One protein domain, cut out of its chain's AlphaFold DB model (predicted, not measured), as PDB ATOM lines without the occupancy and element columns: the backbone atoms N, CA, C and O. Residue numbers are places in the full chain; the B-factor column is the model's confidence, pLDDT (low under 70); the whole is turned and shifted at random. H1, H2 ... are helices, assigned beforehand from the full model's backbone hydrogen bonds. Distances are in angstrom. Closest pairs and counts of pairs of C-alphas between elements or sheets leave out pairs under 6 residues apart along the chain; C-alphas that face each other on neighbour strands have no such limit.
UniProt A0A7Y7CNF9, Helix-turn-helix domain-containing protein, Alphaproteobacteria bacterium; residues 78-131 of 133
ATOM      1  N   TRP A  78      99.645  96.440 103.337       58.78
ATOM      2  CA  TRP A  78     100.291  96.211 104.643       58.78
ATOM      3  C   TRP A  78     101.792  95.934 104.509       58.78
ATOM      4  O   TRP A  78     102.597  96.484 105.256       58.78
ATOM      5  N   LYS A  79     102.211  95.149 103.508       56.91
ATOM      6  CA  LYS A  79     103.626  94.786 103.314       56.91
ATOM      7  C   LYS A  79     104.506  95.981 102.933       56.91
ATOM      8  O   LYS A  79     105.629  96.069 103.418       56.91
ATOM      9  N   GLY A  80     103.989  96.914 102.127       65.12
ATOM     10  CA  GLY A  80     104.711  98.145 101.786       65.12
ATOM     11  C   GLY A  80     104.961  99.026 103.014       65.12
ATOM     12  O   GLY A  80     106.068  99.519 103.211       65.12
ATOM     13  N   LEU A  81     103.964  99.134 103.898       74.56
ATOM     14  CA  LEU A  81     104.063  99.915 105.131       74.56
ATOM     15  C   LEU A  81     105.141  99.366 106.081       74.56
ATOM     16  O   LEU A  81     105.934 100.139 106.609       74.56
ATOM     17  N   PHE A  82     105.222  98.042 106.255       78.25
ATOM     18  CA  PHE A  82     106.248  97.424 107.108       78.25
ATOM     19  C   PHE A  82     107.670  97.606 106.572       78.25
ATOM     20  O   PHE A  82     108.595  97.770 107.364       78.25
ATOM     21  N   ILE A  83     107.854  97.626 105.248       80.62
ATOM     22  CA  ILE A  83     109.162  97.901 104.637       80.62
ATOM     23  C   ILE A  83     109.589  99.340 104.942       80.62
ATOM     24  O   ILE A  83     110.705  99.555 105.411       80.62
ATOM     25  N   HIS A  84     108.699 100.320 104.756       78.00
ATOM     26  CA  HIS A  84     109.000 101.714 105.095       78.00
ATOM     27  C   HIS A  84     109.276 101.903 106.591       78.00
ATOM     28  O   HIS A  84     110.232 102.588 106.950       78.00
ATOM     29  N   LEU A  85     108.496 101.251 107.461       85.56
ATOM     30  CA  LEU A  85     108.696 101.303 108.910       85.56
ATOM     31  C   LEU A  85     110.033 100.669 109.329       85.56
ATOM     32  O   LEU A  85     110.745 101.221 110.165       85.56
ATOM     33  N   GLY A  86     110.407  99.542 108.718       85.94
ATOM     34  CA  GLY A  86     111.685  98.877 108.966       85.94
ATOM     35  C   GLY A  86     112.884  99.716 108.522       85.94
ATOM     36  O   GLY A  86     113.835  99.879 109.286       85.94
ATOM     37  N   VAL A  87     112.819 100.308 107.325       86.56
ATOM     38  CA  VAL A  87     113.864 101.217 106.822       86.56
ATOM     39  C   VAL A  87     113.990 102.449 107.720       86.56
ATOM     40  O   VAL A  87     115.104 102.824 108.075       86.56
ATOM     41  N   PHE A  88     112.872 103.039 108.157       85.75
ATOM     42  CA  PHE A  88     112.872 104.176 109.082       85.75
ATOM     43  C   PHE A  88     113.583 103.848 110.402       85.75
ATOM     44  O   PHE A  88     114.472 104.586 110.823       85.75
ATOM     45  N   MET A  89     113.249 102.713 111.022       90.75
ATOM     46  CA  MET A  89     113.874 102.277 112.276       90.75
ATOM     47  C   MET A  89     115.380 102.029 112.116       90.75
ATOM     48  O   MET A  89     116.162 102.428 112.980       90.75
ATOM     49  N   ALA A  90     115.800 101.417 111.004       87.62
ATOM     50  CA  ALA A  90     117.210 101.170 110.718       87.62
ATOM     51  C   ALA A  90     117.992 102.479 110.511       87.62
ATOM     52  O   ALA A  90     119.074 102.650 111.072       87.62
ATOM     53  N   VAL A  91     117.423 103.427 109.758       87.50
ATOM     54  CA  VAL A  91     118.033 104.739 109.499       87.50
ATOM     55  C   VAL A  91     118.136 105.560 110.784       87.50
ATOM     56  O   VAL A  91     119.206 106.085 111.073       87.50
ATOM     57  N   ILE A  92     117.078 105.628 111.599       84.38
ATOM     58  CA  ILE A  92     117.104 106.350 112.882       84.38
ATOM     59  C   ILE A  92     118.110 105.727 113.849       84.38
ATOM     60  O   ILE A  92     118.887 106.448 114.471       84.38
ATOM     61  N   SER A  93     118.145 104.396 113.956       83.12
ATOM     62  CA  SER A  93     119.107 103.708 114.820       83.12
ATOM     63  C   SER A  93     120.552 103.988 114.397       83.12
ATOM     64  O   SER A  93     121.393 104.269 115.252       83.12
ATOM     65  N   TRP A  94     120.832 104.001 113.090       82.50
ATOM     66  CA  TRP A  94     122.152 104.346 112.566       82.50
ATOM     67  C   TRP A  94     122.494 105.825 112.808       82.50
ATOM     68  O   TRP A  94     123.572 106.126 113.320       82.50
ATOM     69  N   LEU A  95     121.580 106.757 112.531       79.69
ATOM     70  CA  LEU A  95     121.807 108.185 112.774       79.69
ATOM     71  C   LEU A  95     122.075 108.485 114.256       79.69
ATOM     72  O   LEU A  95     122.984 109.252 114.559       79.69
ATOM     73  N   LEU A  96     121.362 107.835 115.182       80.38
ATOM     74  CA  LEU A  96     121.616 107.956 116.622       80.38
ATOM     75  C   LEU A  96     122.972 107.360 117.032       80.38
ATOM     76  O   LEU A  96     123.658 107.921 117.886       80.38
ATOM     77  N   ALA A  97     123.384 106.243 116.423       76.81
ATOM     78  CA  ALA A  97     124.698 105.648 116.666       76.81
ATOM     79  C   ALA A  97     125.836 106.560 116.173       76.81
ATOM     80  O   ALA A  97     126.830 106.742 116.876       76.81
ATOM     81  N   LEU A  98     125.665 107.189 115.005       68.50
ATOM     82  CA  LEU A  98     126.602 108.186 114.483       68.50
ATOM     83  C   LEU A  98     126.629 109.448 115.349       68.50
ATOM     84  O   LEU A  98     127.713 109.923 115.673       68.50
ATOM     85  N   ALA A  99     125.473 109.943 115.798       67.81
ATOM     86  CA  ALA A  99     125.390 111.092 116.703       67.81
ATOM     87  C   ALA A  99     126.104 110.838 118.046       67.81
ATOM     88  O   ALA A  99     126.694 111.745 118.615       67.81
ATOM     89  N   ARG A 100     126.119 109.590 118.538       65.69
ATOM     90  CA  ARG A 100     126.865 109.211 119.753       65.69
ATOM     91  C   ARG A 100     128.372 109.079 119.546       65.69
ATOM     92  O   ARG A 100     129.117 109.238 120.507       65.69
ATOM     93  N   PHE A 101     128.811 108.741 118.336       64.31
ATOM     94  CA  PHE A 101     130.226 108.520 118.021       64.31
ATOM     95  C   PHE A 101     130.923 109.781 117.500       64.31
ATOM     96  O   PHE A 101     132.135 109.932 117.628       64.31
ATOM     97  N   SER A 102     130.161 110.694 116.908       56.31
ATOM     98  CA  SER A 102     130.674 111.886 116.257       56.31
ATOM     99  C   SER A 102     130.292 113.113 117.092       56.31
ATOM    100  O   SER A 102     129.114 113.335 117.346       56.31
ATOM    101  N   ALA A 103     131.267 113.908 117.537       57.50
ATOM    102  CA  ALA A 103     131.042 115.170 118.254       57.50
ATOM    103  C   ALA A 103     130.516 116.282 117.313       57.50
ATOM    104  O   ALA A 103     131.052 117.387 117.283       57.50
ATOM    105  N   PHE A 104     129.525 115.964 116.478       57.69
ATOM    106  CA  PHE A 104     128.897 116.890 115.539       57.69
ATOM    107  C   PHE A 104     127.647 117.486 116.183       57.69
ATOM    108  O   PHE A 104     126.825 116.761 116.738       57.69
ATOM    109  N   GLU A 105     127.519 118.811 116.118       61.81
ATOM    110  CA  GLU A 105     126.409 119.547 116.721       61.81
ATOM    111  C   GLU A 105     125.038 119.001 116.270       61.81
ATOM    112  O   GLU A 105     124.779 118.828 115.077       61.81
ATOM    113  N   GLU A 106     124.154 118.781 117.251       62.88
ATOM    114  CA  GLU A 106     122.781 118.225 117.203       62.88
ATOM    115  C   GLU A 106     121.867 118.773 116.075       62.88
ATOM    116  O   GLU A 106     120.833 118.197 115.736       62.88
ATOM    117  N   SER A 107     122.255 119.883 115.448       62.75
ATOM    118  CA  SER A 107     121.522 120.605 114.408       62.75
ATOM    119  C   SER A 107     121.259 119.785 113.136       62.75
ATOM    120  O   SER A 107     120.206 119.943 112.516       62.75
ATOM    121  N   PHE A 108     122.168 118.892 112.723       69.44
ATOM    122  CA  PHE A 108     122.016 118.160 111.451       69.44
ATOM    123  C   PHE A 108     120.834 117.176 111.458       69.44
ATOM    124  O   PHE A 108     120.118 117.053 110.462       69.44
ATOM    125  N   VAL A 109     120.582 116.513 112.591       71.62
ATOM    126  CA  VAL A 109     119.493 115.529 112.731       71.62
ATOM    127  C   VAL A 109     118.125 116.203 112.585       71.62
ATOM    128  O   VAL A 109     117.227 115.659 111.941       71.62
ATOM    129  N   ILE A 110     117.986 117.419 113.114       71.94
ATOM    130  CA  ILE A 110     116.760 118.219 113.020       71.94
ATOM    131  C   ILE A 110     116.480 118.602 111.559       71.94
ATOM    132  O   ILE A 110     115.364 118.412 111.073       71.94
ATOM    133  N   TRP A 111     117.496 119.069 110.824       73.38
ATOM    134  CA  TRP A 111     117.354 119.413 109.404       73.38
ATOM    135  C   TRP A 111     117.028 118.198 108.528       73.38
ATOM    136  O   TRP A 111     116.164 118.290 107.652       73.38
ATOM    137  N   ALA A 112     117.646 117.043 108.794       79.94
ATOM    138  CA  ALA A 112     117.313 115.792 108.115       79.94
ATOM    139  C   ALA A 112     115.861 115.363 108.394       79.94
ATOM    140  O   ALA A 112     115.147 114.969 107.469       79.94
ATOM    141  N   GLY A 113     115.399 115.512 109.641       83.81
ATOM    142  CA  GLY A 113     114.015 115.252 110.035       83.81
ATOM    143  C   GLY A 113     113.010 116.132 109.290       83.81
ATOM    144  O   GLY A 113     112.022 115.619 108.763       83.81
ATOM    145  N   PHE A 114     113.282 117.435 109.167       87.12
ATOM    146  CA  PHE A 114     112.420 118.350 108.412       87.12
ATOM    147  C   PHE A 114     112.370 118.022 106.917       87.12
ATOM    148  O   PHE A 114     111.284 118.012 106.337       87.12
ATOM    149  N   ALA A 115     113.510 117.703 106.294       79.31
ATOM    150  CA  ALA A 115     113.555 117.323 104.882       79.31
ATOM    151  C   ALA A 115     112.735 116.051 104.603       79.31
ATOM    152  O   ALA A 115     111.992 115.978 103.622       79.31
ATOM    153  N   TRP A 116     112.816 115.068 105.501       86.12
ATOM    154  CA  TRP A 116     112.036 113.836 105.408       86.12
ATOM    155  C   TRP A 116     110.539 114.060 105.646       86.12
ATOM    156  O   TRP A 116     109.714 113.572 104.873       86.12
ATOM    157  N   ALA A 117     110.173 114.835 106.671       87.06
ATOM    158  CA  ALA A 117     108.779 115.173 106.955       87.06
ATOM    159  C   ALA A 117     108.128 115.921 105.780       87.06
ATOM    160  O   ALA A 117     106.989 115.628 105.409       87.06
ATOM    161  N   PHE A 118     108.872 116.834 105.149       90.31
ATOM    162  CA  PHE A 118     108.424 117.560 103.966       90.31
ATOM    163  C   PHE A 118     108.161 116.625 102.777       90.31
ATOM    164  O   PHE A 118     107.116 116.723 102.133       90.31
ATOM    165  N   TRP A 119     109.064 115.676 102.511       91.75
ATOM    166  CA  TRP A 119     108.895 114.707 101.424       91.75
ATOM    167  C   TRP A 119     107.674 113.796 101.634       91.75
ATOM    168  O   TRP A 119     106.897 113.580 100.701       91.75
ATOM    169  N   ILE A 120     107.446 113.325 102.866       92.94
ATOM    170  CA  ILE A 120     106.265 112.517 103.219       92.94
ATOM    171  C   ILE A 120     104.973 113.322 103.034       92.94
ATOM    172  O   ILE A 120     104.015 112.817 102.447       92.94
ATOM    173  N   ALA A 121     104.946 114.576 103.493       91.25
ATOM    174  CA  ALA A 121     103.785 115.449 103.342       91.25
ATOM    175  C   ALA A 121     103.462 115.716 101.863       91.25
ATOM    176  O   ALA A 121     102.306 115.607 101.456       91.25
ATOM    177  N   TYR A 122     104.484 115.989 101.045       90.94
ATOM    178  CA  TYR A 122     104.328 116.140  99.599       90.94
ATOM    179  C   TYR A 122     103.726 114.877  98.965       90.94
ATOM    180  O   TYR A 122     102.730 114.958  98.247       90.94
ATOM    181  N   HIS A 123     104.266 113.698  99.289       88.31
ATOM    182  CA  HIS A 123     103.771 112.438  98.741       88.31
ATOM    183  C   HIS A 123     102.311 112.157  99.144       88.31
ATOM    184  O   HIS A 123     101.494 111.783  98.301       88.31
ATOM    185  N   ALA A 124     101.942 112.426 100.401       89.81
ATOM    186  CA  ALA A 124     100.571 112.278 100.886       89.81
ATOM    187  C   ALA A 124      99.574 113.168 100.121       89.81
ATOM    188  O   ALA A 124      98.497 112.704  99.749       89.81
ATOM    189  N   ILE A 125      99.947 114.418  99.825       89.44
ATOM    190  CA  ILE A 125      99.112 115.333  99.031       89.44
ATOM    191  C   ILE A 125      98.926 114.786  97.612       89.44
ATOM    192  O   ILE A 125      97.794 114.709  97.134       89.44
ATOM    193  N   THR A 126     100.004 114.338  96.960       84.81
ATOM    194  CA  THR A 126      99.919 113.798  95.590       84.81
ATOM    195  C   THR A 126      99.015 112.566  95.492       84.81
ATOM    196  O   THR A 126      98.255 112.437  94.533       84.81
ATOM    197  N   LEU A 127      99.017 111.698  96.510       79.19
ATOM    198  CA  LEU A 127      98.145 110.523  96.573       79.19
ATOM    199  C   LEU A 127      96.665 110.888  96.770       79.19
ATOM    200  O   LEU A 127      95.793 110.240  96.194       79.19
ATOM    201  N   ILE A 128      96.369 111.919  97.567       85.31
ATOM    202  CA  ILE A 128      94.990 112.382  97.792       85.31
ATOM    203  C   ILE A 128      94.434 113.050  96.529       85.31
ATOM    204  O   ILE A 128      93.276 112.822  96.177       85.31
ATOM    205  N   SER A 129      95.255 113.830  95.822       72.31
ATOM    206  CA  SER A 129      94.866 114.472  94.563       72.31
ATOM    207  C   SER A 129      94.608 113.463  93.440       72.31
ATOM    208  O   SER A 129      93.650 113.638  92.695       72.31
ATOM    209  N   ALA A 130      95.382 112.376  93.360       69.31
ATOM    210  CA  ALA A 130      95.234 111.347  92.325       69.31
ATOM    211  C   ALA A 130      93.964 110.479  92.452       69.31
ATOM    212  O   ALA A 130      93.608 109.776  91.515       69.31
ATOM    213  N   LYS A 131      93.277 110.497  93.603       56.91
ATOM    214  CA  LYS A 131      92.059 109.699  93.849       56.91
ATOM    215  C   LYS A 131      90.762 110.442  93.486       56.91
ATOM    216  O   LYS A 131      89.676 109.901  93.673       56.91
TER     217      LYS A 131
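Overview. This is residues 78 to 131 of the 133 residues of the protein "Helix-turn-helix domain-containing protein" of Alphaproteobacteria bacterium (UniProt A0A7Y7CNF9). Two straight, equally long helices, H1 then H2, run opposite ways as a narrow, open V, joined by a turn at residues 102 to 106 and spreading from there to their free ends. The printed part has 54 residues, of which 46 are in the two named helices; there is no named strand, and the class is all helix. The whole is loose, with a radius of gyration of the C-alphas of 14.3 A, and only just flat, spanning 46 by 23 by 6 A.

Along the chain. Find C-alpha 79 at (103.626, 94.786, 103.314); from there H1, residues 79 to 101, runs 33.4 A. Past the link, H2, residues 107 to 129, runs 33.8 A to C-alpha 129 at (94.866, 114.472, 94.563).

Arrangement. Look at Leu 95 and Val 109: their C-alphas, the closest of H1 and H2, are 7.7 A apart, and the helices are close but not clearly touching. Their lines stand at a shallow tilt of 13 degrees, opposite ways. In both helices every O i to N i+4 pair is within hydrogen-bond range.

Size, cuts and confidence. The farthest C-alphas, those of Ala 103 and Lys 131, are 46.3 A apart. The link is tight, and the printed part has no cut. Expect pLDDT under 70 at residues 78 to 80, 98 to 108 and 130 to 131.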